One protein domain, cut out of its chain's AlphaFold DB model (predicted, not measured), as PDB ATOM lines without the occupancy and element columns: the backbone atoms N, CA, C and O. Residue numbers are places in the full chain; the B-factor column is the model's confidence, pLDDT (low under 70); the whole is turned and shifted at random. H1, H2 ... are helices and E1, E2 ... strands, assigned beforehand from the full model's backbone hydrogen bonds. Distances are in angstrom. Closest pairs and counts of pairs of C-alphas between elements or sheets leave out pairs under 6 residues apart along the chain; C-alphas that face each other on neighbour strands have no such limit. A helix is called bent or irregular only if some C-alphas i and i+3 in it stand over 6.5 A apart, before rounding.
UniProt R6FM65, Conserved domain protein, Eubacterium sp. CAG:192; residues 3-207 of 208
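What this domain is: This is residues 3 to 207 of the 208 residues of the protein "Conserved domain protein" of Eubacterium sp. CAG:192 (UniProt R6FM65). One strongly twisted sheet of six parallel strands makes the core, curled round the helix H1 on one face, with H4 and the long, kinked H10 running along its strands on the other. Beyond the ends of the strands, H5, H7, H8 and H9 gather at one end of the domain. The printed part has 205 residues with ten named helices and six named strands, along the chain E1 H1 E2 H2 H3 E3 H4 E4 H5 H6 E5 H7 H8 H9 H10 E6. The sheet's order is E2 E3 E4 E1 E5 E6, and the class is mixed, helices and strands. The whole is compact, with a radius of gyration of the C-alphas of 16.7 A and spans of 47 by 34 by 32 A.

Where its parts are: Find C-alpha 3 at (293.310, 212.362, 249.687); from there E1 runs to residue 7, 13.4 A. Next come H1, residues 14 to 26, 18.5 A, and E2, residues 32 to 36. H2 is residues 44 to 51, H3 residues 65 to 71, and E3 residues 75 to 78. Read on to H4, residues 91 to 99, 12.4 A, and E4, residues 104 to 110, 20.1 A. H5 is residues 118 to 125, H6 residues 136 to 140, and E5 residues 143 to 149, 18.8 A. After H7, residues 151 to 159, 12.3 A, look for the small H8, residues 166 to 170, and H9, residues 172 to 177. H10 runs from C-alpha 180 at (270.621, 201.833, 234.483) to residue 200, 28.5 A; it has a kink of 53 degrees near residue 194 and is irregular, with C-alphas 196 and 199 9.3 A apart. E6, residues 201 to 206, 15.7 A, ends with C-alpha 206 at (286.313, 197.725, 240.847).

How they stand to each other: Begin with the sheet, whose edge strands are E2 and E6. Across its neighbour pairs, find within hydrogen-bond range N 77 and O 33 at 2.8 A for E2 and E3, N 76 and O 104 at 2.8 A for E3 and E4, N 5 and O 107 at 2.8 A for E4 and E1, N 145 and O 4 at 2.8 A for E1 and E5, and N 204 and O 146 at 2.8 A for E5 and E6. There are three layers, helices on both faces: H3, H4 and H10 on one, H1 on the other. E3, H4, E4 is a strand-helix-strand unit, two parallel neighbour strands with a helix between, and its crossover is right-handed. H4, at a height over the sheet of 9.3 A, runs along the strands, at 22 degrees to E4 on the local plane. H10, at a height of 8.6 A, runs along them too, at 21 degrees to E5 on the local plane. H6 only grazes the sheet, with residues 137 to 140. H10 touches H5, opposite ways at a shallow tilt of 25 degrees, closest at the C-alphas of Ser 125 and Ile 182, 6.5 A. Every O i to N i+4 pair is within hydrogen-bond range in H1 to H9, against 12 of 17 in H10.

The domain as a whole: The farthest C-alphas, those of Glu 70 and Asp 181, are 47.7 A apart. The printed part has no cut. The long links are H2 to H3, residues 52 to 64, and E3 to H4, residues 79 to 90. The mean pLDDT of the printed part is 88.6; look for values under 70 at residues 39 to 55 and 58 to 62, and note that H2 has a mean of 58.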
ATOM      1  N   LYS A   3     293.735 213.365 250.679       98.75
ATOM      2  CA  LYS A   3     293.310 212.362 249.687       98.75
ATOM      3  C   LYS A   3     291.804 212.147 249.748       98.75
ATOM      4  O   LYS A   3     291.259 211.780 250.793       98.75
ATOM      5  N   ILE A   4     291.130 212.335 248.615       98.69
ATOM      6  CA  ILE A   4     289.677 212.176 248.500       98.69
ATOM      7  C   ILE A   4     289.348 210.918 247.706       98.69
ATOM      8  O   ILE A   4     289.625 210.819 246.516       98.69
ATOM      9  N   PHE A   5     288.653 209.983 248.342       98.31
ATOM     10  CA  PHE A   5     288.085 208.806 247.700       98.31
ATOM     11  C   PHE A   5     286.646 209.110 247.297       98.31
ATOM     12  O   PHE A   5     285.767 209.288 248.144       98.31
ATOM     13  N   THR A   6     286.378 209.176 245.998       98.31
ATOM     14  CA  THR A   6     285.062 209.521 245.471       98.31
ATOM     15  C   THR A   6     284.496 208.496 244.504       98.31
ATOM     16  O   THR A   6     285.164 207.566 244.078       98.31
ATOM     17  N   SER A   7     283.197 208.594 244.244       97.56
ATOM     18  CA  SER A   7     282.474 207.742 243.306       97.56
ATOM     19  C   SER A   7     281.189 208.435 242.872       97.56
ATOM     20  O   SER A   7     280.670 209.331 243.551       97.56
ATOM     21  N   TYR A   8     280.634 207.978 241.756       96.06
ATOM     22  CA  TYR A   8     279.398 208.524 241.198       96.06
ATOM     23  C   TYR A   8     278.136 208.087 241.973       96.06
ATOM     24  O   TYR A   8     277.069 208.696 241.858       96.06
ATOM     25  N   THR A   9     278.243 207.044 242.805       92.62
ATOM     26  CA  THR A   9     277.133 206.506 243.607       92.62
ATOM     27  C   THR A   9     277.613 205.821 244.905       92.62
ATOM     28  O   THR A   9     278.756 205.346 244.962       92.62
ATOM     29  N   PRO A  10     276.784 205.740 245.969       90.19
ATOM     30  CA  PRO A  10     277.094 204.945 247.159       90.19
ATOM     31  C   PRO A  10     277.232 203.449 246.839       90.19
ATOM     32  O   PRO A  10     276.613 202.956 245.904       90.19
ATOM     33  N   GLY A  11     278.010 202.714 247.640       87.25
ATOM     34  CA  GLY A  11     278.212 201.269 247.454       87.25
ATOM     35  C   GLY A  11     279.321 200.879 246.466       87.25
ATOM     36  O   GLY A  11     279.613 199.700 246.337       87.25
ATOM     37  N   ALA A  12     279.988 201.843 245.823       91.12
ATOM     38  CA  ALA A  12     281.083 201.575 244.880       91.12
ATOM     39  C   ALA A  12     282.404 201.102 245.530       91.12
ATOM     40  O   ALA A  12     283.335 200.764 244.819       91.12
ATOM     41  N   GLY A  13     282.510 201.095 246.867       89.25
ATOM     42  CA  GLY A  13     283.714 200.617 247.568       89.25
ATOM     43  C   GLY A  13     284.680 201.693 248.082       89.25
ATOM     44  O   GLY A  13     285.732 201.336 248.597       89.25
ATOM     45  N   LYS A  14     284.319 202.986 248.033       93.31
ATOM     46  CA  LYS A  14     285.150 204.117 248.516       93.31
ATOM     47  C   LYS A  14     285.884 203.860 249.833       93.31
ATOM     48  O   LYS A  14     287.101 203.963 249.876       93.31
ATOM     49  N   SER A  15     285.156 203.499 250.891       88.69
ATOM     50  CA  SER A  15     285.774 203.314 252.206       88.69
ATOM     51  C   SER A  15     286.722 202.115 252.257       88.69
ATOM     52  O   SER A  15     287.684 202.166 253.006       88.69
ATOM     53  N   TYR A  16     286.488 201.060 251.462       87.12
ATOM     54  CA  TYR A  16     287.422 199.930 251.370       87.12
ATOM     55  C   TYR A  16     288.726 200.361 250.699       87.12
ATOM     56  O   TYR A  16     289.783 200.178 251.281       87.12
ATOM     57  N   ALA A  17     288.645 201.029 249.543       91.56
ATOM     58  CA  ALA A  17     289.826 201.555 248.854       91.56
ATOM     59  C   ALA A  17     290.610 202.561 249.717       91.56
ATOM     60  O   ALA A  17     291.837 202.545 249.740       91.56
ATOM     61  N   MET A  18     289.896 203.412 250.460       93.56
ATOM     62  CA  MET A  18     290.491 204.362 251.401       93.56
ATOM     63  C   MET A  18     291.264 203.659 252.520       93.56
ATOM     64  O   MET A  18     292.383 204.055 252.834       93.56
ATOM     65  N   LEU A  19     290.678 202.611 253.106       89.81
ATOM     66  CA  LEU A  19     291.311 201.831 254.164       89.81
ATOM     67  C   LEU A  19     292.505 201.027 253.641       89.81
ATOM     68  O   LEU A  19     293.559 201.089 254.256       89.81
ATOM     69  N   GLU A  20     292.389 200.369 252.484       89.25
ATOM     70  CA  GLU A  20     293.509 199.673 251.828       89.25
ATOM     71  C   GLU A  20     294.701 200.618 251.598       89.25
ATOM     72  O   GLU A  20     295.848 200.263 251.869       89.25
ATOM     73  N   LYS A  21     294.443 201.858 251.156       93.38
ATOM     74  CA  LYS A  21     295.498 202.867 250.990       93.38
ATOM     75  C   LYS A  21     296.103 203.285 252.330       93.38
ATOM     76  O   LYS A  21     297.316 203.421 252.418       93.38
ATOM     77  N   ALA A  22     295.277 203.487 253.356       92.38
ATOM     78  CA  ALA A  22     295.749 203.839 254.692       92.38
ATOM     79  C   ALA A  22     296.654 202.737 255.271       92.38
ATOM     80  O   ALA A  22     297.737 203.034 255.761       92.38
ATOM     81  N   MET A  23     296.279 201.466 255.117       86.56
ATOM     82  CA  MET A  23     297.121 200.330 255.512       86.56
ATOM     83  C   MET A  23     298.447 200.299 254.764       86.56
ATOM     84  O   MET A  23     299.483 200.019 255.355       86.56
ATOM     85  N   ALA A  24     298.429 200.582 253.459       91.75
ATOM     86  CA  ALA A  24     299.651 200.617 252.669       91.75
ATOM     87  C   ALA A  24     300.625 201.698 253.169       91.75
ATOM     88  O   ALA A  24     301.832 201.505 253.081       91.75
ATOM     89  N   GLU A  25     300.128 202.814 253.712       94.50
ATOM     90  CA  GLU A  25     300.971 203.821 254.370       94.50
ATOM     91  C   GLU A  25     301.431 203.376 255.768       94.50
ATOM     92  O   GLU A  25     302.594 203.573 256.116       94.50
ATOM     93  N   GLN A  26     300.574 202.704 256.543       90.19
ATOM     94  CA  GLN A  26     300.961 202.119 257.834       90.19
ATOM     95  C   GLN A  26     302.086 201.087 257.670       90.19
ATOM     96  O   GLN A  26     303.061 201.107 258.415       90.19
ATOM     97  N   ALA A  27     302.012 200.242 256.637       89.69
ATOM     98  CA  ALA A  27     303.052 199.271 256.293       89.69
ATOM     99  C   ALA A  27     304.393 199.926 255.899       89.69
ATOM    100  O   ALA A  27     305.435 199.280 255.973       89.69
ATOM    101  N   LYS A  28     304.386 201.211 255.514       95.00
ATOM    102  CA  LYS A  28     305.594 202.025 255.289       95.00
ATOM    103  C   LYS A  28     306.086 202.728 256.563       95.00
ATOM    104  O   LYS A  28     307.009 203.534 256.489       95.00
ATOM    105  N   GLY A  29     305.471 202.454 257.713       93.25
ATOM    106  CA  GLY A  29     305.845 203.006 259.014       93.25
ATOM    107  C   GLY A  29     305.114 204.291 259.412       93.25
ATOM    108  O   GLY A  29     305.494 204.896 260.410       93.25
ATOM    109  N   LYS A  30     304.084 204.729 258.673       94.75
ATOM    110  CA  LYS A  30     303.277 205.897 259.066       94.75
ATOM    111  C   LYS A  30     302.358 205.568 260.246       94.75
ATOM    112  O   LYS A  30     301.689 204.534 260.249       94.75
ATOM    113  N   LYS A  31     302.244 206.481 261.217       92.75
ATOM    114  CA  LYS A  31     301.239 206.418 262.285       92.75
ATOM    115  C   LYS A  31     299.863 206.749 261.705       92.75
ATOM    116  O   LYS A  31     299.506 207.916 261.541       92.75
ATOM    117  N   VAL A  32     299.085 205.711 261.404       91.88
ATOM    118  CA  VAL A  32     297.725 205.824 260.858       91.88
ATOM    119  C   VAL A  32     296.686 205.701 261.969       91.88
ATOM    120  O   VAL A  32     296.689 204.739 262.737       91.88
ATOM    121  N   LEU A  33     295.757 206.655 262.006       90.00
ATOM    122  CA  LEU A  33     294.647 206.702 262.951       90.00
ATOM    123  C   LEU A  33     293.298 206.649 262.234       90.00
ATOM    124  O   LEU A  33     293.011 207.457 261.352       90.00
ATOM    125  N   ILE A  34     292.394 205.773 262.674       88.19
ATOM    126  CA  ILE A  34     290.991 205.843 262.245       88.19
ATOM    127  C   ILE A  34     290.221 206.781 263.180       88.19
ATOM    128  O   ILE A  34     289.852 206.416 264.301       88.19
ATOM    129  N   GLY A  35     289.930 207.991 262.702       87.19
ATOM    130  CA  GLY A  35     289.119 208.962 263.435       87.19
ATOM    131  C   GLY A  35     287.621 208.678 263.319       87.19
ATOM    132  O   GLY A  35     286.899 208.695 264.316       87.19
ATOM    133  N   PHE A  36     287.144 208.370 262.109       85.88
ATOM    134  CA  PHE A  36     285.725 208.136 261.845       85.88
ATOM    135  C   PHE A  36     285.502 207.202 260.657       85.88
ATOM    136  O   PHE A  36     286.068 207.403 259.586       85.88
ATOM    137  N   LEU A  37     284.604 206.226 260.827       82.44
ATOM    138  CA  LEU A  37     284.077 205.387 259.750       82.44
ATOM    139  C   LEU A  37     282.553 205.342 259.838       82.44
ATOM    140  O   LEU A  37     281.998 205.037 260.897       82.44
ATOM    141  N   ASN A  38     281.857 205.589 258.725       75.50
ATOM    142  CA  ASN A  38     280.403 205.482 258.714       75.50
ATOM    143  C   ASN A  38     279.975 204.001 258.676       75.50
ATOM    144  O   ASN A  38     280.057 203.314 257.654       75.50
ATOM    145  N   GLY A  39     279.542 203.497 259.832       61.28
ATOM    146  CA  GLY A  39     279.405 202.069 260.141       61.28
ATOM    147  C   GLY A  39     278.053 201.420 259.837       61.28
ATOM    148  O   GLY A  39     277.663 200.497 260.541       61.28
ATOM    149  N   GLY A  40     277.314 201.841 258.806       55.16
ATOM    150  CA  GLY A  40     276.003 201.236 258.512       55.16
ATOM    151  C   GLY A  40     276.040 199.745 258.123       55.16
ATOM    152  O   GLY A  40     275.024 199.064 258.234       55.16
ATOM    153  N   HIS A  41     277.192 199.246 257.658       46.31
ATOM    154  CA  HIS A  41     277.348 197.897 257.088       46.31
ATOM    155  C   HIS A  41     278.704 197.233 257.369       46.31
ATOM    156  O   HIS A  41     278.999 196.183 256.806       46.31
ATOM    157  N   ARG A  42     279.562 197.849 258.187       58.62
ATOM    158  CA  ARG A  42     280.964 197.443 258.306       58.62
ATOM    159  C   ARG A  42     281.346 197.325 259.771       58.62
ATOM    160  O   ARG A  42     281.319 198.323 260.485       58.62
ATOM    161  N   ASN A  43     281.677 196.112 260.204       58.31
ATOM    162  CA  ASN A  43     282.250 195.897 261.524       58.31
ATOM    163  C   ASN A  43     283.654 196.526 261.536       58.31
ATOM    164  O   ASN A  43     284.564 196.035 260.871       58.31
ATOM    165  N   ILE A  44     283.790 197.651 262.238       58.56
ATOM    166  CA  ILE A  44     285.036 198.415 262.332       58.56
ATOM    167  C   ILE A  44     286.123 197.594 263.033       58.56
ATOM    168  O   ILE A  44     287.282 197.718 262.665       58.56
ATOM    169  N   GLU A  45     285.768 196.724 263.980       57.81
ATOM    170  CA  GLU A  45     286.718 195.825 264.647       57.81
ATOM    171  C   GLU A  45     287.222 194.751 263.689       57.81
ATOM    172  O   GLU A  45     288.425 194.566 263.579       57.81
ATOM    173  N   LEU A  46     286.338 194.157 262.880       59.38
ATOM    174  CA  LEU A  46     286.757 193.236 261.817       59.38
ATOM    175  C   LEU A  46     287.642 193.939 260.780       59.38
ATOM    176  O   LEU A  46     288.556 193.337 260.228       59.38
ATOM    177  N   ILE A  47     287.361 195.211 260.487       61.16
ATOM    178  CA  ILE A  47     288.219 196.028 259.630       61.16
ATOM    179  C   ILE A  47     289.566 196.247 260.311       61.16
ATOM    180  O   ILE A  47     290.565 196.045 259.649       61.16
ATOM    181  N   LYS A  48     289.630 196.604 261.595       61.41
ATOM    182  CA  LYS A  48     290.900 196.751 262.319       61.41
ATOM    183  C   LYS A  48     291.702 195.454 262.346       61.41
ATOM    184  O   LYS A  48     292.878 195.491 262.023       61.41
ATOM    185  N   GLU A  49     291.067 194.332 262.678       60.66
ATOM    186  CA  GLU A  49     291.711 193.016 262.753       60.66
ATOM    187  C   GLU A  49     292.209 192.548 261.388       60.66
ATOM    188  O   GLU A  49     293.367 192.168 261.261       60.66
ATOM    189  N   LYS A  50     291.367 192.616 260.346       54.88
ATOM    190  CA  LYS A  50     291.773 192.220 258.987       54.88
ATOM    191  C   LYS A  50     292.827 193.138 258.383       54.88
ATOM    192  O   LYS A  50     293.541 192.708 257.486       54.88
ATOM    193  N   ASN A  51     292.870 194.395 258.819       51.44
ATOM    194  CA  ASN A  51     293.708 195.423 258.215       51.44
ATOM    195  C   ASN A  51     294.871 195.880 259.107       51.44
ATOM    196  O   ASN A  51     295.584 196.797 258.723       51.44
ATOM    197  N   HIS A  52     295.062 195.254 260.272       60.06
ATOM    198  CA  HIS A  52     296.117 195.556 261.248       60.06
ATOM    199  C   HIS A  52     296.244 197.043 261.618       60.06
ATOM    200  O   HIS A  52     297.347 197.555 261.778       60.06
ATOM    201  N   ILE A  53     295.121 197.758 261.748       63.31
ATOM    202  CA  ILE A  53     295.155 199.184 262.103       63.31
ATOM    203  C   ILE A  53     295.193 199.339 263.625       63.31
ATOM    204  O   ILE A  53     294.213 199.033 264.310       63.31
ATOM    205  N   ASP A  54     296.314 199.859 264.128       57.03
ATOM    206  CA  ASP A  54     296.676 199.832 265.554       57.03
ATOM    207  C   ASP A  54     295.884 200.823 266.416       57.03
ATOM    208  O   ASP A  54     295.812 200.681 267.637       57.03
ATOM    209  N   SER A  55     295.269 201.842 265.801       63.28
ATOM    210  CA  SER A  55     294.606 202.920 266.536       63.28
ATOM    211  C   SER A  55     293.284 203.372 265.900       63.28
ATOM    212  O   SER A  55     293.172 203.616 264.696       63.28
ATOM    213  N   ALA A  56     292.240 203.505 266.729       70.88
ATOM    214  CA  ALA A  56     291.030 204.236 266.354       70.88
ATOM    215  C   ALA A  56     290.329 204.840 267.563       70.88
ATOM    216  O   ALA A  56     290.195 204.181 268.593       70.88
ATOM    217  N   ILE A  57     289.776 206.035 267.372       73.19
ATOM    218  CA  ILE A  57     289.073 206.791 268.423       73.19
ATOM    219  C   ILE A  57     287.550 206.801 268.198       73.19
ATOM    220  O   ILE A  57     286.788 207.344 268.999       73.19
ATOM    221  N   TYR A  58     287.065 206.169 267.123       67.62
ATOM    222  CA  TYR A  58     285.632 206.068 266.861       67.62
ATOM    223  C   TYR A  58     284.956 205.054 267.792       67.62
ATOM    224  O   TYR A  58     285.124 203.846 267.640       67.62
ATOM    225  N   ASN A  59     284.134 205.544 268.722       56.66
ATOM    226  CA  ASN A  59     283.470 204.725 269.745       56.66
ATOM    227  C   ASN A  59     281.951 204.558 269.527       56.66
ATOM    228  O   ASN A  59     281.210 204.277 270.470       56.66
ATOM    229  N   GLY A  60     281.439 204.840 268.321       56.31
ATOM    230  CA  GLY A  60     279.996 204.827 268.022       56.31
ATOM    231  C   GLY A  60     279.178 205.943 268.703       56.31
ATOM    232  O   GLY A  60     278.037 206.208 268.311       56.31
ATOM    233  N   LYS A  61     279.753 206.662 269.677       54.50
ATOM    234  CA  LYS A  61     279.163 207.845 270.319       54.50
ATOM    235  C   LYS A  61     279.615 209.148 269.661       54.50
ATOM    236  O   LYS A  61     278.905 210.135 269.808       54.50
ATOM    237  N   GLY A  62     280.689 209.132 268.877       61.50
ATOM    238  CA  GLY A  62     281.249 210.263 268.132       61.50
ATOM    239  C   GLY A  62     282.775 210.151 268.084       61.50
ATOM    240  O   GLY A  62     283.326 209.155 268.539       61.50
ATOM    241  N   PHE A  63     283.453 211.164 267.555       73.00
ATOM    242  CA  PHE A  63     284.893 211.350 267.745       73.00
ATOM    243  C   PHE A  63     285.163 212.824 268.063       73.00
ATOM    244  O   PHE A  63     284.379 213.695 267.669       73.00
ATOM    245  N   SER A  64     286.237 213.101 268.800       80.62
ATOM    246  CA  SER A  64     286.706 214.462 269.066       80.62
ATOM    247  C   SER A  64     287.953 214.737 268.239       80.62
ATOM    248  O   SER A  64     288.929 213.997 268.336       80.62
ATOM    249  N   TYR A  65     287.957 215.822 267.462       85.38
ATOM    250  CA  TYR A  65     289.159 216.221 266.724       85.38
ATOM    251  C   TYR A  65     290.320 216.576 267.662       85.38
ATOM    252  O   TYR A  65     291.470 216.375 267.300       85.38
ATOM    253  N   LYS A  66     290.037 217.018 268.897       88.31
ATOM    254  CA  LYS A  66     291.077 217.275 269.905       88.31
ATOM    255  C   LYS A  66     291.855 216.011 270.265       88.31
ATOM    256  O   LYS A  66     293.065 216.072 270.384       88.31
ATOM    257  N   GLN A  67     291.177 214.864 270.341       86.44
ATOM    258  CA  GLN A  67     291.848 213.583 270.581       86.44
ATOM    259  C   GLN A  67     292.732 213.186 269.393       86.44
ATOM    260  O   GLN A  67     293.794 212.616 269.586       86.44
ATOM    261  N   ILE A  68     292.327 213.524 268.161       89.75
ATOM    262  CA  ILE A  68     293.173 213.322 266.975       89.75
ATOM    263  C   ILE A  68     294.442 214.185 267.080       89.75
ATOM    264  O   ILE A  68     295.534 213.686 266.831       89.75
ATOM    265  N   LEU A  69     294.308 215.448 267.498       91.50
ATOM    266  CA  LEU A  69     295.449 216.346 267.707       91.50
ATOM    267  C   LEU A  69     296.373 215.873 268.841       91.50
ATOM    268  O   LEU A  69     297.586 215.992 268.719       91.50
ATOM    269  N   GLU A  70     295.822 215.332 269.929       91.56
ATOM    270  CA  GLU A  70     296.594 214.757 271.041       91.56
ATOM    271  C   GLU A  70     297.376 213.512 270.603       91.56
ATOM    272  O   GLU A  70     298.541 213.357 270.967       91.56
ATOM    273  N   GLU A  71     296.763 212.662 269.774       89.50
ATOM    274  CA  GLU A  71     297.412 211.480 269.211       89.50
ATOM    275  C   GLU A  71     298.517 211.819 268.206       89.50
ATOM    276  O   GLU A  71     299.429 211.013 268.034       89.50
ATOM    277  N   LYS A  72     298.468 212.980 267.541       90.88
ATOM    278  CA  LYS A  72     299.456 213.404 266.527       90.88
ATOM    279  C   LYS A  72     299.777 212.300 265.496       90.88
ATOM    280  O   LYS A  72     300.931 211.879 265.391       90.88
ATOM    281  N   PRO A  73     298.775 211.742 264.791       94.69
ATOM    282  CA  PRO A  73     299.042 210.775 263.733       94.69
ATOM    283  C   PRO A  73     299.709 211.452 262.532       94.69
ATOM    284  O   PRO A  73     299.477 212.631 262.285       94.69
ATOM    285  N   ASP A  74     300.454 210.683 261.739       96.12
ATOM    286  CA  ASP A  74     300.859 211.135 260.405       96.12
ATOM    287  C   ASP A  74     299.630 211.265 259.497       96.12
ATOM    288  O   ASP A  74     299.504 212.223 258.741       96.12
ATOM    289  N   ILE A  75     298.726 210.276 259.565       96.44
ATOM    290  CA  ILE A  75     297.540 210.175 258.707       96.44
ATOM    291  C   ILE A  75     296.308 209.865 259.552       96.44
ATOM    292  O   ILE A  75     296.309 208.939 260.366       96.44
ATOM    293  N   VAL A  76     295.205 210.560 259.278       94.62
ATOM    294  CA  VAL A  76     293.888 210.259 259.839       94.62
ATOM    295  C   VAL A  76     292.867 209.886 258.766       94.62
ATOM    296  O   VAL A  76     292.718 210.549 257.740       94.62
ATOM    297  N   VAL A  77     292.109 208.820 259.026       93.44
ATOM    298  CA  VAL A  77     290.985 208.386 258.188       93.44
ATOM    299  C   VAL A  77     289.675 208.946 258.742       93.44
ATOM    300  O   VAL A  77     289.280 208.628 259.870       93.44
ATOM    301  N   LEU A  78     288.983 209.746 257.930       92.56
ATOM    302  CA  LEU A  78     287.680 210.346 258.231       92.56
ATOM    303  C   LEU A  78     286.692 210.065 257.094       92.56
ATOM    304  O   LEU A  78     286.632 210.801 256.113       92.56
ATOM    305  N   ASP A  79     285.903 208.997 257.198       90.88
ATOM    306  CA  ASP A  79     284.929 208.626 256.164       90.88
ATOM    307  C   ASP A  79     283.783 209.649 256.029       90.88
ATOM    308  O   ASP A  79     283.407 210.328 256.976       90.88
ATOM    309  N   GLU A  80     283.181 209.728 254.845       90.12
ATOM    310  CA  GLU A  80     282.028 210.586 254.545       90.12
ATOM    311  C   GLU A  80     282.153 212.064 254.989       90.12
ATOM    312  O   GLU A  80     281.353 212.539 255.798       90.12
ATOM    313  N   MET A  81     283.052 212.854 254.383       94.56
ATOM    314  CA  MET A  81     283.296 214.265 254.770       94.56
ATOM    315  C   MET A  81     282.049 215.173 254.808       94.56
ATOM    316  O   MET A  81     282.037 216.210 255.467       94.56
ATOM    317  N   GLY A  82     280.981 214.804 254.093       92.25
ATOM    318  CA  GLY A  82     279.704 215.522 254.102       92.25
ATOM    319  C   GLY A  82     278.780 215.178 255.278       92.25
ATOM    320  O   GLY A  82     277.626 215.618 255.289       92.25
ATOM    321  N   MET A  83     279.202 214.331 256.217       88.50
ATOM    322  CA  MET A  83     278.458 214.060 257.447       88.50
ATOM    323  C   MET A  83     278.674 215.170 258.473       88.50
ATOM    324  O   MET A  83     279.727 215.799 258.516       88.50
ATOM    325  N   ARG A  84     277.660 215.400 259.313       85.69
ATOM    326  CA  ARG A  84     277.819 216.229 260.510       85.69
ATOM    327  C   ARG A  84     278.378 215.369 261.631       85.69
ATOM    328  O   ARG A  84     277.856 214.282 261.886       85.69
ATOM    329  N   SER A  85     279.409 215.869 262.296       79.88
ATOM    330  CA  SER A  85     279.826 215.323 263.579       79.88
ATOM    331  C   SER A  85     278.764 215.660 264.634       79.88
ATOM    332  O   SER A  85     277.947 216.564 264.464       79.88
ATOM    333  N   LYS A  86     278.713 214.894 265.728       74.44
ATOM    334  CA  LYS A  86     277.785 215.188 266.834       74.44
ATOM    335  C   LYS A  86     278.242 216.387 267.665       74.44
ATOM    336  O   LYS A  86     277.405 217.150 268.128       74.44
ATOM    337  N   ASN A  87     279.557 216.533 267.830       72.50
ATOM    338  CA  ASN A  87     280.179 217.503 268.741       72.50
ATOM    339  C   ASN A  87     280.931 218.623 268.000       72.50
ATOM    340  O   ASN A  87     281.615 219.434 268.612       72.50
ATOM    341  N   HIS A  88     280.846 218.632 266.675       72.38
ATOM    342  CA  HIS A  88     281.434 219.627 265.786       72.38
ATOM    343  C   HIS A  88     280.538 219.723 264.545       72.38
ATOM    344  O   HIS A  88     279.665 218.870 264.392       72.38
ATOM    345  N   GLY A  89     280.697 220.735 263.690       85.81
ATOM    346  CA  GLY A  89     279.857 220.914 262.504       85.81
ATOM    347  C   GLY A  89     280.025 219.796 261.467       85.81
ATOM    348  O   GLY A  89     279.700 218.634 261.719       85.81
ATOM    349  N   TYR A  90     280.448 220.111 260.254       90.56
ATOM    350  CA  TYR A  90     280.673 219.079 259.239       90.56
ATOM    351  C   TYR A  90     282.060 218.446 259.370       90.56
ATOM    352  O   TYR A  90     283.004 219.082 259.823       90.56
ATOM    353  N   ILE A  91     282.207 217.184 258.949       92.44
ATOM    354  CA  ILE A  91     283.518 216.522 258.937       92.44
ATOM    355  C   ILE A  91     284.504 217.314 258.074       92.44
ATOM    356  O   ILE A  91     285.643 217.461 258.485       92.44
ATOM    357  N   TYR A  92     284.079 217.892 256.945       95.25
ATOM    358  CA  TYR A  92     284.968 218.718 256.122       95.25
ATOM    359  C   TYR A  92     285.560 219.931 256.867       95.25
ATOM    360  O   TYR A  92     286.681 220.309 256.565       95.25
ATOM    361  N   GLU A  93     284.871 220.497 257.864       94.44
ATOM    362  CA  GLU A  93     285.410 221.594 258.691       94.44
ATOM    363  C   GLU A  93     286.529 221.078 259.609       94.44
ATOM    364  O   GLU A  93     287.548 221.734 259.794       94.44
ATOM    365  N   ILE A  94     286.377 219.854 260.124       93.75
ATOM    366  CA  ILE A  94     287.427 219.165 260.883       93.75
ATOM    367  C   ILE A  94     288.628 218.865 259.984       93.75
ATOM    368  O   ILE A  94     289.761 218.984 260.431       93.75
ATOM    369  N   ILE A  95     288.391 218.472 258.731       96.06
ATOM    370  CA  ILE A  95     289.464 218.184 257.772       96.06
ATOM    371  C   ILE A  95     290.353 219.414 257.580       96.06
ATOM    372  O   ILE A  95     291.565 219.262 257.649       96.06
ATOM    373  N   GLU A  96     289.781 220.609 257.393       95.75
ATOM    374  CA  GLU A  96     290.577 221.846 257.272       95.75
ATOM    375  C   GLU A  96     291.456 222.063 258.507       95.75
ATOM    376  O   GLU A  96     292.664 222.208 258.373       95.75
ATOM    377  N   LEU A  97     290.879 221.948 259.708       95.00
ATOM    378  CA  LEU A  97     291.626 222.106 260.960       95.00
ATOM    379  C   LEU A  97     292.789 221.114 261.098       95.00
ATOM    380  O   LEU A  97     293.833 221.467 261.637       95.00
ATOM    381  N   LEU A  98     292.608 219.864 260.667       95.75
ATOM    382  CA  LEU A  98     293.654 218.843 260.761       95.75
ATOM    383  C   LEU A  98     294.764 219.076 259.731       95.75
ATOM    384  O   LEU A  98     295.933 218.925 260.072       95.75
ATOM    385  N   LEU A  99     294.409 219.505 258.517       97.44
ATOM    386  CA  LEU A  99     295.384 219.886 257.495       97.44
ATOM    387  C   LEU A  99     296.219 221.097 257.938       97.44
ATOM    388  O   LEU A  99     297.429 221.084 257.745       97.44
ATOM    389  N   ASP A 100     295.602 222.083 258.599       96.44
ATOM    390  CA  ASP A 100     296.291 223.252 259.174       96.44
ATOM    391  C   ASP A 100     297.247 222.891 260.333       96.44
ATOM    392  O   ASP A 100     298.048 223.720 260.757       96.44
ATOM    393  N   ASN A 101     297.155 221.668 260.870       96.31
ATOM    394  CA  ASN A 101     298.034 221.130 261.914       96.31
ATOM    395  C   ASN A 101     298.980 220.042 261.372       96.31
ATOM    396  O   ASN A 101     299.421 219.182 262.135       96.31
ATOM    397  N   ASP A 102     299.262 220.057 260.066       96.31
ATOM    398  CA  ASP A 102     300.188 219.139 259.389       96.31
ATOM    399  C   ASP A 102     299.816 217.645 259.511       96.31
ATOM    400  O   ASP A 102     300.676 216.768 259.419       96.31
ATOM    401  N   ILE A 103     298.528 217.331 259.694       97.44
ATOM    402  CA  ILE A 103     298.024 215.952 259.708       97.44
ATOM    403  C   ILE A 103     297.431 215.624 258.339       97.44
ATOM    404  O   ILE A 103     296.483 216.270 257.882       97.44
ATOM    405  N   ASP A 104     297.940 214.576 257.691       98.44
ATOM    406  CA  ASP A 104     297.385 214.106 256.426       98.44
ATOM    407  C   ASP A 104     295.993 213.502 256.636       98.44
ATOM    408  O   ASP A 104     295.757 212.738 257.574       98.44
ATOM    409  N   VAL A 105     295.057 213.781 255.729       98.19
ATOM    410  CA  VAL A 105     293.674 213.314 255.854       98.19
ATOM    411  C   VAL A 105     293.253 212.481 254.656       98.19
ATOM    412  O   VAL A 105     293.286 212.935 253.511       98.19
ATOM    413  N   PHE A 106     292.792 211.260 254.924       98.06
ATOM    414  CA  PHE A 106     292.131 210.409 253.938       98.06
ATOM    415  C   PHE A 106     290.631 210.432 254.209       98.06
ATOM    416  O   PHE A 106     290.174 210.106 255.307       98.06
ATOM    417  N   THR A 107     289.845 210.820 253.207       97.44
ATOM    418  CA  THR A 107     288.393 210.948 253.356       97.44
ATOM    419  C   THR A 107     287.627 210.376 252.177       97.44
ATOM    420  O   THR A 107     288.186 210.128 251.111       97.44
ATOM    421  N   SER A 108     286.320 210.183 252.348       96.50
ATOM    422  CA  SER A 108     285.447 209.746 251.268       96.50
ATOM    423  C   SER A 108     284.220 210.629 251.089       96.50
ATOM    424  O   SER A 108     283.700 211.231 252.028       96.50
ATOM    425  N   ILE A 109     283.727 210.704 249.854       96.56
ATOM    426  CA  ILE A 109     282.505 211.437 249.510       96.56
ATOM    427  C   ILE A 109     281.937 210.934 248.184       96.56
ATOM    428  O   ILE A 109     282.673 210.489 247.317       96.56
ATOM    429  N   ASN A 110     280.624 211.000 247.964       95.69
ATOM    430  CA  ASN A 110     280.100 210.846 246.598       95.69
ATOM    431  C   ASN A 110     280.236 212.176 245.852       95.69
ATOM    432  O   ASN A 110     279.787 213.193 246.378       95.69
ATOM    433  N   ILE A 111     280.749 212.158 244.621       97.06
ATOM    434  CA  ILE A 111     281.109 213.373 243.872       97.06
ATOM    435  C   ILE A 111     279.922 214.337 243.687       97.06
ATOM    436  O   ILE A 111     280.062 215.550 243.767       97.06
ATOM    437  N   LYS A 112     278.700 213.803 243.584       95.38
ATOM    438  CA  LYS A 112     277.462 214.595 243.493       95.38
ATOM    439  C   LYS A 112     277.148 215.471 244.707       95.38
ATOM    440  O   LYS A 112     276.175 216.220 244.668       95.38
ATOM    441  N   ARG A 113     277.855 215.293 245.825       96.12
ATOM    442  CA  ARG A 113     277.657 216.094 247.040       96.12
ATOM    443  C   ARG A 113     278.418 217.414 246.995       96.12
ATOM    444  O   ARG A 113     278.121 218.258 247.829       96.12
ATOM    445  N   PHE A 114     279.346 217.598 246.062       97.88
ATOM    446  CA  PHE A 114     279.996 218.887 245.880       97.88
ATOM    447  C   PHE A 114     279.015 219.905 245.297       97.88
ATOM    448  O   PHE A 114     278.251 219.578 244.388       97.88
ATOM    449  N   ASP A 115     279.007 221.114 245.849       97.06
ATOM    450  CA  ASP A 115     278.045 222.175 245.523       97.06
ATOM    451  C   ASP A 115     278.021 222.561 244.034       97.06
ATOM    452  O   ASP A 115     276.942 222.656 243.451       97.06
ATOM    453  N   SER A 116     279.182 222.678 243.388       96.69
ATOM    454  CA  SER A 116     279.296 222.978 241.954       96.69
ATOM    455  C   SER A 116     278.869 221.812 241.052       96.69
ATOM    456  O   SER A 116     278.472 222.022 239.909       96.69
ATOM    457  N   ILE A 117     278.906 220.579 241.567       97.25
ATOM    458  CA  ILE A 117     278.629 219.344 240.814       97.25
ATOM    459  C   ILE A 117     277.171 218.900 240.981       97.25
ATOM    460  O   ILE A 117     276.582 218.297 240.079       97.25
ATOM    461  N   ASN A 118     276.557 219.190 242.132       97.06
ATOM    462  CA  ASN A 118     275.200 218.757 242.448       97.06
ATOM    463  C   ASN A 118     274.151 219.107 241.372       97.06
ATOM    464  O   ASN A 118     273.321 218.235 241.075       97.06
ATOM    465  N   PRO A 119     274.166 220.311 240.759       97.00
ATOM    466  CA  PRO A 119     273.202 220.676 239.725       97.00
ATOM    467  C   PRO A 119     273.196 219.722 238.522       97.00
ATOM    468  O   PRO A 119     272.115 219.363 238.056       97.00
ATOM    469  N   GLU A 120     274.355 219.240 238.062       96.69
ATOM    470  CA  GLU A 120     274.444 218.314 236.920       96.69
ATOM    471  C   GLU A 120     273.792 216.959 237.226       96.69
ATOM    472  O   GLU A 120     273.009 216.421 236.442       96.69
ATOM    473  N   PHE A 121     274.003 216.436 238.434       96.19
ATOM    474  CA  PHE A 121     273.346 215.206 238.886       96.19
ATOM    475  C   PHE A 121     271.836 215.383 239.076       96.19
ATOM    476  O   PHE A 121     271.051 214.459 238.819       96.19
ATOM    477  N   LYS A 122     271.411 216.573 239.515       96.00
ATOM    478  CA  LYS A 122     269.996 216.921 239.642       96.00
ATOM    479  C   LYS A 122     269.315 217.003 238.275       96.00
ATOM    480  O   LYS A 122     268.178 216.555 238.183       96.00
ATOM    481  N   LYS A 123     269.979 217.495 237.220       96.75
ATOM    482  CA  LYS A 123     269.438 217.484 235.845       96.75
ATOM    483  C   LYS A 123     269.146 216.061 235.357       96.75
ATOM    484  O   LYS A 123     268.098 215.823 234.770       96.75
ATOM    485  N   ILE A 124     270.028 215.110 235.671       96.00
ATOM    486  CA  ILE A 124     269.889 213.700 235.267       96.00
ATOM    487  C   ILE A 124     268.740 213.007 236.017       96.00
ATOM    488  O   ILE A 124     267.901 212.340 235.418       96.00
ATOM    489  N   SER A 125     268.694 213.129 237.347       93.69
ATOM    490  CA  SER A 125     267.771 212.334 238.175       93.69
ATOM    491  C   SER A 125     266.536 213.080 238.669       93.69
ATOM    492  O   SER A 125     265.637 212.466 239.250       93.69
ATOM    493  N   GLY A 126     266.489 214.402 238.524       93.12
ATOM    494  CA  GLY A 126     265.526 215.280 239.190       93.12
ATOM    495  C   GLY A 126     265.697 215.366 240.715       93.12
ATOM    496  O   GLY A 126     264.874 215.992 241.377       93.12
ATOM    497  N   ILE A 127     266.721 214.730 241.299       87.75
ATOM    498  CA  ILE A 127     266.937 214.663 242.750       87.75
ATOM    499  C   ILE A 127     268.231 215.397 243.107       87.75
ATOM    500  O   ILE A 127     269.325 214.957 242.765       87.75
ATOM    501  N   GLY A 128     268.101 216.505 243.839       84.50
ATOM    502  CA  GLY A 128     269.237 217.233 244.412       84.50
ATOM    503  C   GLY A 128     269.669 216.682 245.773       84.50
ATOM    504  O   GLY A 128     268.901 216.001 246.457       84.50
ATOM    505  N   VAL A 129     270.893 217.012 246.189       87.00
ATOM    506  CA  VAL A 129     271.379 216.748 247.554       87.00
ATOM    507  C   VAL A 129     271.309 218.056 248.330       87.00
ATOM    508  O   VAL A 129     271.778 219.073 247.845       87.00
ATOM    509  N   LYS A 130     270.725 218.043 249.535       85.38
ATOM    510  CA  LYS A 130     270.636 219.250 250.376       85.38
ATOM    511  C   LYS A 130     271.948 219.557 251.101       85.38
ATOM    512  O   LYS A 130     272.416 220.686 251.084       85.38
ATOM    513  N   ASN A 131     272.550 218.537 251.712       87.25
ATOM    514  CA  ASN A 131     273.769 218.686 252.510       87.25
ATOM    515  C   ASN A 131     274.994 218.568 251.596       87.25
ATOM    516  O   ASN A 131     275.555 217.473 251.434       87.25
ATOM    517  N   MET A 132     275.326 219.683 250.951       94.81
ATOM    518  CA  MET A 132     276.443 219.807 250.021       94.81
ATOM    519  C   MET A 132     277.762 220.090 250.749       94.81
ATOM    520  O   MET A 132     277.770 220.478 251.916       94.81
ATOM    521  N   VAL A 133     278.868 219.840 250.057       97.12
ATOM    522  CA  VAL A 133     280.236 220.122 250.500       97.12
ATOM    523  C   VAL A 133     280.841 221.146 249.536       97.12
ATOM    524  O   VAL A 133     280.632 221.001 248.329       97.12
ATOM    525  N   PRO A 134     281.578 222.155 250.025       97.88
ATOM    526  CA  PRO A 134     282.252 223.117 249.160       97.88
ATOM    527  C   PRO A 134     283.173 222.438 248.141       97.88
ATOM    528  O   PRO A 134     283.989 221.588 248.502       97.88
ATOM    529  N   SER A 135     283.089 222.812 246.865       97.31
ATOM    530  CA  SER A 135     283.941 222.202 245.827       97.31
ATOM    531  C   SER A 135     285.426 222.539 245.970       97.31
ATOM    532  O   SER A 135     286.243 221.797 245.431       97.31
ATOM    533  N   LYS A 136     285.787 223.565 246.764       97.44
ATOM    534  CA  LYS A 136     287.188 223.924 247.065       97.44
ATOM    535  C   LYS A 136     288.021 222.734 247.550       97.44
ATOM    536  O   LYS A 136     289.206 222.675 247.268       97.44
ATOM    537  N   PHE A 137     287.410 221.751 248.219       98.31
ATOM    538  CA  PHE A 137     288.125 220.561 248.686       98.31
ATOM    539  C   PHE A 137     288.651 219.682 247.544       98.31
ATOM    540  O   PHE A 137     289.653 219.003 247.729       98.31
ATOM    541  N   LEU A 138     288.007 219.690 246.372       98.00
ATOM    542  CA  LEU A 138     288.554 219.020 245.190       98.00
ATOM    543  C   LEU A 138     289.781 219.761 244.654       98.00
ATOM    544  O   LEU A 138     290.743 219.124 244.241       98.00
ATOM    545  N   ASP A 139     289.765 221.096 244.689       96.94
ATOM    546  CA  ASP A 139     290.916 221.901 244.278       96.94
ATOM    547  C   ASP A 139     292.082 221.748 245.281       96.94
ATOM    548  O   ASP A 139     293.233 221.632 244.860       96.94
ATOM    549  N   MET A 140     291.781 221.664 246.586       97.38
ATOM    550  CA  MET A 140     292.743 221.446 247.680       97.38
ATOM    551  C   MET A 140     293.310 220.022 247.740       97.38
ATOM    552  O   MET A 140     294.381 219.835 248.303       97.38
ATOM    553  N   ALA A 141     292.604 219.017 247.215       98.38
ATOM    554  CA  ALA A 141     293.066 217.635 247.276       98.38
ATOM    555  C   ALA A 141     294.402 217.466 246.539       98.38
ATOM    556  O   ALA A 141     294.564 217.948 245.413       98.38
ATOM    557  N   ASP A 142     295.331 216.746 247.159       98.50
ATOM    558  CA  ASP A 142     296.577 216.318 246.523       98.50
ATOM    559  C   ASP A 142     296.300 215.156 245.568       98.50
ATOM    560  O   ASP A 142     296.802 215.122 244.449       98.50
ATOM    561  N   GLU A 143     295.430 214.229 245.985       98.62
ATOM    562  CA  GLU A 143     295.032 213.069 245.191       98.62
ATOM    563  C   GLU A 143     293.524 212.810 245.293       98.62
ATOM    564  O   GLU A 143     292.920 212.840 246.371       98.62
ATOM    565  N   ILE A 144     292.910 212.489 244.157       98.75
ATOM    566  CA  ILE A 144     291.500 212.138 244.028       98.75
ATOM    567  C   ILE A 144     291.409 210.728 243.452       98.75
ATOM    568  O   ILE A 144     291.699 210.479 242.285       98.75
ATOM    569  N   TYR A 145     290.934 209.795 244.266       98.62
ATOM    570  CA  TYR A 145     290.691 208.417 243.864       98.62
ATOM    571  C   TYR A 145     289.240 208.259 243.433       98.62
ATOM    572  O   TYR A 145     288.337 208.236 244.273       98.62
ATOM    573  N   PHE A 146     288.992 208.132 242.133       98.56
ATOM    574  CA  PHE A 146     287.662 207.827 241.620       98.56
ATOM    575  C   PHE A 146     287.451 206.318 241.569       98.56
ATOM    576  O   PHE A 146     287.990 205.628 240.707       98.56
ATOM    577  N   ILE A 147     286.657 205.806 242.505       97.75
ATOM    578  CA  ILE A 147     286.318 204.390 242.577       97.75
ATOM    579  C   ILE A 147     285.194 204.108 241.585       97.75
ATOM    580  O   ILE A 147     284.020 204.417 241.841       97.75
ATOM    581  N   ASP A 148     285.581 203.538 240.450       97.12
ATOM    582  CA  ASP A 148     284.706 203.265 239.325       97.12
ATOM    583  C   ASP A 148     284.277 201.798 239.327       97.12
ATOM    584  O   ASP A 148     285.018 200.894 238.944       97.12
ATOM    585  N   ARG A 149     283.054 201.552 239.793       94.88
ATOM    586  CA  ARG A 149     282.432 200.227 239.768       94.88
ATOM    587  C   ARG A 149     281.361 200.221 238.705       94.88
ATOM    588  O   ARG A 149     280.532 201.114 238.711       94.88
ATOM    589  N   ARG A 150     281.331 199.226 237.821       94.69
ATOM    590  CA  ARG A 150     280.422 199.227 236.660       94.69
ATOM    591  C   ARG A 150     278.933 199.343 237.050       94.69
ATOM    592  O   ARG A 150     278.501 198.661 237.987       94.69
ATOM    593  N   PRO A 151     278.106 200.108 236.300       95.62
ATOM    594  CA  PRO A 151     276.669 200.226 236.558       95.62
ATOM    595  C   PRO A 151     275.944 198.879 236.633       95.62
ATOM    596  O   PRO A 151     275.110 198.692 237.518       95.62
ATOM    597  N   GLU A 152     276.294 197.918 235.770       94.75
ATOM    598  CA  GLU A 152     275.706 196.569 235.774       94.75
ATOM    599  C   GLU A 152     275.839 195.879 237.139       94.75
ATOM    600  O   GLU A 152     274.865 195.321 237.651       94.75
ATOM    601  N   LEU A 153     277.031 195.950 237.740       93.19
ATOM    602  CA  LEU A 153     277.341 195.333 239.032       93.19
ATOM    603  C   LEU A 153     276.604 196.047 240.165       93.19
ATOM    604  O   LEU A 153     275.993 195.405 241.018       93.19
ATOM    605  N   MET A 154     276.578 197.383 240.122       94.00
ATOM    606  CA  MET A 154     275.845 198.191 241.096       94.00
ATOM    607  C   MET A 154     274.346 197.870 241.097       94.00
ATOM    608  O   MET A 154     273.733 197.773 242.158       94.00
ATOM    609  N   ILE A 155     273.745 197.671 239.924       93.44
ATOM    610  CA  ILE A 155     272.324 197.313 239.797       93.44
ATOM    611  C   ILE A 155     272.074 195.897 240.306       93.44
ATOM    612  O   ILE A 155     271.099 195.676 241.030       93.44
ATOM    613  N   ARG A 156     272.929 194.941 239.925       92.62
ATOM    614  CA  ARG A 156     272.842 193.545 240.371       92.62
ATOM    615  C   ARG A 156     272.851 193.470 241.896       92.62
ATOM    616  O   ARG A 156     271.932 192.912 242.489       92.62
ATOM    617  N   ASP A 157     273.837 194.091 242.531       90.12
ATOM    618  CA  ASP A 157     273.998 194.018 243.981       90.12
ATOM    619  C   ASP A 157     272.927 194.811 244.731       90.12
ATOM    620  O   ASP A 157     272.520 194.415 245.825       90.12
ATOM    621  N   PHE A 158     272.431 195.904 244.137       89.88
ATOM    622  CA  PHE A 158     271.247 196.586 244.644       89.88
ATOM    623  C   PHE A 158     270.070 195.609 244.663       89.88
ATOM    624  O   PHE A 158     269.523 195.343 245.725       89.88
ATOM    625  N   LYS A 159     269.714 194.990 243.531       89.06
ATOM    626  CA  LYS A 159     268.582 194.047 243.451       89.06
ATOM    627  C   LYS A 159     268.699 192.875 244.430       89.06
ATOM    628  O   LYS A 159     267.690 192.488 245.011       89.06
ATOM    629  N   ASN A 160     269.913 192.379 244.652       88.38
ATOM    630  CA  ASN A 160     270.179 191.276 245.576       88.38
ATOM    631  C   ASN A 160     270.169 191.696 247.058       88.38
ATOM    632  O   ASN A 160     270.224 190.841 247.934       88.38
ATOM    633  N   GLY A 161     270.081 192.998 247.363       83.50
ATOM    634  CA  GLY A 161     270.091 193.508 248.736       83.50
ATOM    635  C   GLY A 161     271.477 193.514 249.388       83.50
ATOM    636  O   GLY A 161     271.572 193.685 250.600       83.50
ATOM    637  N   ASN A 162     272.540 193.368 248.594       79.62
ATOM    638  CA  ASN A 162     273.920 193.270 249.077       79.62
ATOM    639  C   ASN A 162     274.560 194.644 249.336       79.62
ATOM    640  O   ASN A 162     275.583 194.726 250.009       79.62
ATOM    641  N   LEU A 163     273.979 195.732 248.808       77.19
ATOM    642  CA  LEU A 163     274.554 197.078 248.941       77.19
ATOM    643  C   LEU A 163     274.080 197.853 250.170       77.19
ATOM    644  O   LEU A 163     274.845 198.640 250.727       77.19
ATOM    645  N   PHE A 164     272.809 197.704 250.549       81.44
ATOM    646  CA  PHE A 164     272.191 198.540 251.576       81.44
ATOM    647  C   PHE A 164     271.180 197.763 252.407       81.44
ATOM    648  O   PHE A 164     270.598 196.774 251.967       81.44
ATOM    649  N   ASN A 165     270.893 198.269 253.606       80.44
ATOM    650  CA  ASN A 165     269.865 197.690 254.460       80.44
ATOM    651  C   ASN A 165     268.465 197.748 253.815       80.44
ATOM    652  O   ASN A 165     268.174 198.566 252.935       80.44
ATOM    653  N   LYS A 166     267.551 196.910 254.320       80.50
ATOM    654  CA  LYS A 166     266.180 196.767 253.798       80.50
ATOM    655  C   LYS A 166     265.419 198.098 253.691       80.50
ATOM    656  O   LYS A 166     264.605 198.256 252.782       80.50
ATOM    657  N   ARG A 167     265.670 199.061 254.588       82.38
ATOM    658  CA  ARG A 167     265.020 200.383 254.560       82.38
ATOM    659  C   ARG A 167     265.467 201.191 253.342       82.38
ATOM    660  O   ARG A 167     264.617 201.705 252.618       82.38
ATOM    661  N   TYR A 168     266.771 201.271 253.089       80.44
ATOM    662  CA  TYR A 168     267.305 201.955 251.906       80.44
ATOM    663  C   TYR A 168     266.871 201.271 250.611       80.44
ATOM    664  O   TYR A 168     266.488 201.954 249.664       80.44
ATOM    665  N   MET A 169     266.820 199.939 250.597       81.31
ATOM    666  CA  MET A 169     266.363 199.161 249.442       81.31
ATOM    667  C   MET A 169     264.905 199.443 249.042       81.31
ATOM    668  O   MET A 169     264.557 199.425 247.860       81.31
ATOM    669  N   LYS A 170     264.033 199.742 250.013       84.94
ATOM    670  CA  LYS A 170     262.620 200.071 249.759       84.94
ATOM    671  C   LYS A 170     262.390 201.530 249.347       84.94
ATOM    672  O   LYS A 170     261.314 201.837 248.837       84.94
ATOM    673  N   SER A 171     263.375 202.412 249.520       88.56
ATOM    674  CA  SER A 171     263.250 203.840 249.210       88.56
ATOM    675  C   SER A 171     263.036 204.092 247.713       88.56
ATOM    676  O   SER A 171     263.852 203.690 246.883       88.56
ATOM    677  N   GLY A 172     261.972 204.823 247.358       88.56
ATOM    678  CA  GLY A 172     261.703 205.231 245.971       88.56
ATOM    679  C   GLY A 172     262.826 206.089 245.373       88.56
ATOM    680  O   GLY A 172     263.178 205.930 244.207       88.56
ATOM    681  N   ILE A 173     263.469 206.920 246.202       87.31
ATOM    682  CA  ILE A 173     264.640 207.722 245.819       87.31
ATOM    683  C   ILE A 173     265.814 206.813 245.438       87.31
ATOM    684  O   ILE A 173     266.470 207.055 244.424       87.31
ATOM    685  N   MET A 174     266.080 205.763 246.223       87.88
ATOM    686  CA  MET A 174     267.158 204.816 245.919       87.88
ATOM    687  C   MET A 174     266.845 204.018 244.658       87.88
ATOM    688  O   MET A 174     267.682 203.962 243.765       87.88
ATOM    689  N   LYS A 175     265.617 203.502 244.519       89.31
ATOM    690  CA  LYS A 175     265.183 202.798 243.303       89.31
ATOM    691  C   LYS A 175     265.347 203.656 242.044       89.31
ATOM    692  O   LYS A 175     265.808 203.149 241.029       89.31
ATOM    693  N   LYS A 176     265.035 204.958 242.117       91.25
ATOM    694  CA  LYS A 176     265.255 205.894 241.003       91.25
ATOM    695  C   LYS A 176     266.744 206.095 240.703       91.25
ATOM    696  O   LYS A 176     267.141 206.037 239.547       91.25
ATOM    697  N   ASN A 177     267.571 206.303 241.728       90.75
ATOM    698  CA  ASN A 177     269.014 206.509 241.554       90.75
ATOM    699  C   ASN A 177     269.764 205.258 241.062       90.75
ATOM    700  O   ASN A 177     270.854 205.403 240.526       90.75
ATOM    701  N   PHE A 178     269.204 204.059 241.249       93.12
ATOM    702  CA  PHE A 178     269.792 202.780 240.835       93.12
ATOM    703  C   PHE A 178     269.198 202.224 239.532       93.12
ATOM    704  O   PHE A 178     269.352 201.039 239.232       93.12
ATOM    705  N   ARG A 179     268.528 203.060 238.728       94.56
ATOM    706  CA  ARG A 179     268.214 202.693 237.343       94.56
ATOM    707  C   ARG A 179     269.467 202.770 236.470       94.56
ATOM    708  O   ARG A 179     270.361 203.577 236.725       94.56
ATOM    709  N   ARG A 180     269.499 201.943 235.423       95.75
ATOM    710  CA  ARG A 180     270.621 201.833 234.483       95.75
ATOM    711  C   ARG A 180     270.991 203.171 233.844       95.75
ATOM    712  O   ARG A 180     272.122 203.613 234.003       95.75
ATOM    713  N   ASP A 181     270.017 203.821 233.215       96.50
ATOM    714  CA  ASP A 181     270.155 205.118 232.544       96.50
ATOM    715  C   ASP A 181     270.764 206.192 233.461       96.50
ATOM    716  O   ASP A 181     271.642 206.956 233.054       96.50
ATOM    717  N   ILE A 182     270.345 206.210 234.731       96.88
ATOM    718  CA  ILE A 182     270.832 207.159 235.734       96.88
ATOM    719  C   ILE A 182     272.274 206.849 236.136       96.88
ATOM    720  O   ILE A 182     273.098 207.760 236.169       96.88
ATOM    721  N   LEU A 183     272.600 205.589 236.439       96.81
ATOM    722  CA  LEU A 183     273.950 205.214 236.870       96.81
ATOM    723  C   LEU A 183     274.983 205.367 235.748       96.81
ATOM    724  O   LEU A 183     276.089 205.831 236.016       96.81
ATOM    725  N   GLU A 184     274.627 205.021 234.511       97.81
ATOM    726  CA  GLU A 184     275.476 205.236 233.333       97.81
ATOM    727  C   GLU A 184     275.730 206.736 233.114       97.81
ATOM    728  O   GLU A 184     276.879 207.154 232.962       97.81
ATOM    729  N   SER A 185     274.683 207.564 233.210       98.06
ATOM    730  CA  SER A 185     274.807 209.024 233.093       98.06
ATOM    731  C   SER A 185     275.635 209.635 234.229       98.06
ATOM    732  O   SER A 185     276.489 210.484 233.983       98.06
ATOM    733  N   TYR A 186     275.433 209.180 235.471       97.62
ATOM    734  CA  TYR A 186     276.216 209.593 236.638       97.62
ATOM    735  C   TYR A 186     277.696 209.247 236.490       97.62
ATOM    736  O   TYR A 186     278.549 210.084 236.785       97.62
ATOM    737  N   ARG A 187     278.015 208.032 236.039       97.81
ATOM    738  CA  ARG A 187     279.395 207.615 235.780       97.81
ATOM    739  C   ARG A 187     280.030 208.500 234.712       97.81
ATOM    740  O   ARG A 187     281.082 209.079 234.966       97.81
ATOM    741  N   LYS A 188     279.352 208.677 233.570       98.19
ATOM    742  CA  LYS A 188     279.828 209.518 232.463       98.19
ATOM    743  C   LYS A 188     280.117 210.948 232.919       98.19
ATOM    744  O   LYS A 188     281.233 211.418 232.742       98.19
ATOM    745  N   VAL A 189     279.150 211.623 233.546       97.94
ATOM    746  CA  VAL A 189     279.337 213.018 233.983       97.94
ATOM    747  C   VAL A 189     280.425 213.145 235.053       97.94
ATOM    748  O   VAL A 189     281.147 214.134 235.066       97.94
ATOM    749  N   SER A 190     280.598 212.135 235.915       98.12
ATOM    750  CA  SER A 190     281.686 212.132 236.903       98.12
ATOM    751  C   SER A 190     283.051 212.115 236.228       98.12
ATOM    752  O   SER A 190     283.903 212.924 236.577       98.12
ATOM    753  N   LEU A 191     283.245 211.217 235.258       97.94
ATOM    754  CA  LEU A 191     284.498 211.105 234.511       97.94
ATOM    755  C   LEU A 191     284.795 212.388 233.729       97.94
ATOM    756  O   LEU A 191     285.921 212.867 233.769       97.94
ATOM    757  N   GLU A 192     283.788 212.981 233.082       98.25
ATOM    758  CA  GLU A 192     283.951 214.256 232.373       98.25
ATOM    759  C   GLU A 192     284.362 215.399 233.308       98.25
ATOM    760  O   GLU A 192     285.306 216.124 233.009       98.25
ATOM    761  N   ILE A 193     283.710 215.538 234.467       97.62
ATOM    762  CA  ILE A 193     284.056 216.574 235.450       97.62
ATOM    763  C   ILE A 193     285.470 216.362 235.999       97.62
ATOM    764  O   ILE A 193     286.219 217.324 236.174       97.62
ATOM    765  N   LEU A 194     285.841 215.111 236.273       97.81
ATOM    766  CA  LEU A 194     287.126 214.790 236.882       97.81
ATOM    767  C   LEU A 194     288.320 215.098 235.974       97.81
ATOM    768  O   LEU A 194     289.390 215.393 236.500       97.81
ATOM    769  N   LYS A 195     288.137 215.159 234.648       97.75
ATOM    770  CA  LYS A 195     289.186 215.607 233.713       97.75
ATOM    771  C   LYS A 195     289.768 216.976 234.082       97.75
ATOM    772  O   LYS A 195     290.952 217.194 233.856       97.75
ATOM    773  N   LYS A 196     288.978 217.872 234.697       97.19
ATOM    774  CA  LYS A 196     289.444 219.190 235.179       97.19
ATOM    775  C   LYS A 196     290.631 219.076 236.147       97.19
ATOM    776  O   LYS A 196     291.471 219.967 236.177       97.19
ATOM    777  N   TYR A 197     290.688 218.013 236.946       97.44
ATOM    778  CA  TYR A 197     291.692 217.851 238.001       97.44
ATOM    779  C   TYR A 197     292.956 217.116 237.526       97.44
ATOM    780  O   TYR A 197     293.886 216.966 238.315       97.44
ATOM    781  N   GLY A 198     293.005 216.702 236.252       96.44
ATOM    782  CA  GLY A 198     294.198 216.169 235.592       96.44
ATOM    783  C   GLY A 198     294.902 215.082 236.402       96.44
ATOM    784  O   GLY A 198     294.271 214.130 236.862       96.44
ATOM    785  N   ASP A 199     296.199 215.279 236.619       96.69
ATOM    786  CA  ASP A 199     297.102 214.313 237.258       96.69
ATOM    787  C   ASP A 199     296.768 214.018 238.727       96.69
ATOM    788  O   ASP A 199     297.237 213.026 239.281       96.69
ATOM    789  N   LYS A 200     295.909 214.827 239.365       97.94
ATOM    790  CA  LYS A 200     295.401 214.525 240.710       97.94
ATOM    791  C   LYS A 200     294.496 213.295 240.710       97.94
ATOM    792  O   LYS A 200     294.275 212.704 241.764       97.94
ATOM    793  N   VAL A 201     293.903 212.934 239.569       98.56
ATOM    794  CA  VAL A 201     292.870 211.896 239.497       98.56
ATOM    795  C   VAL A 201     293.466 210.539 239.160       98.56
ATOM    796  O   VAL A 201     293.997 210.321 238.078       98.56
ATOM    797  N   THR A 202     293.250 209.577 240.051       98.50
ATOM    798  CA  THR A 202     293.456 208.154 239.776       98.50
ATOM    799  C   THR A 202     292.103 207.454 239.691       98.50
ATOM    800  O   THR A 202     291.337 207.438 240.657       98.50
ATOM    801  N   VAL A 203     291.800 206.851 238.540       97.81
ATOM    802  CA  VAL A 203     290.616 205.996 238.379       97.81
ATOM    803  C   VAL A 203     290.963 204.585 238.844       97.81
ATOM    804  O   VAL A 203     291.889 203.964 238.333       97.81
ATOM    805  N   VAL A 204     290.212 204.081 239.819       96.50
ATOM    806  CA  VAL A 204     290.370 202.731 240.363       96.50
ATOM    807  C   VAL A 204     289.159 201.910 239.958       96.50
ATOM    808  O   VAL A 204     288.072 202.076 240.518       96.50
ATOM    809  N   GLU A 205     289.349 201.016 238.994       94.06
ATOM    810  CA  GLU A 205     288.299 200.096 238.571       94.06
ATOM    811  C   GLU A 205     288.042 199.028 239.642       94.06
ATOM    812  O   GLU A 205     288.958 198.371 240.139       94.06
ATOM    813  N   ARG A 206     286.770 198.835 239.999       85.19
ATOM    814  CA  ARG A 206     286.313 197.725 240.847       85.19
ATOM    815  C   ARG A 206     285.390 196.842 240.021       85.19
ATOM    816  O   ARG A 206     284.250 197.212 239.733       85.19
ATOM    817  N   ASN A 207     285.904 195.677 239.640       79.69
ATOM    818  CA  ASN A 207     285.194 194.705 238.806       79.69
ATOM    819  C   ASN A 207     284.419 193.653 239.612       79.69
ATOM    820  O   ASN A 207     283.676 192.866 239.026       79.69
TER     821      ASN A 207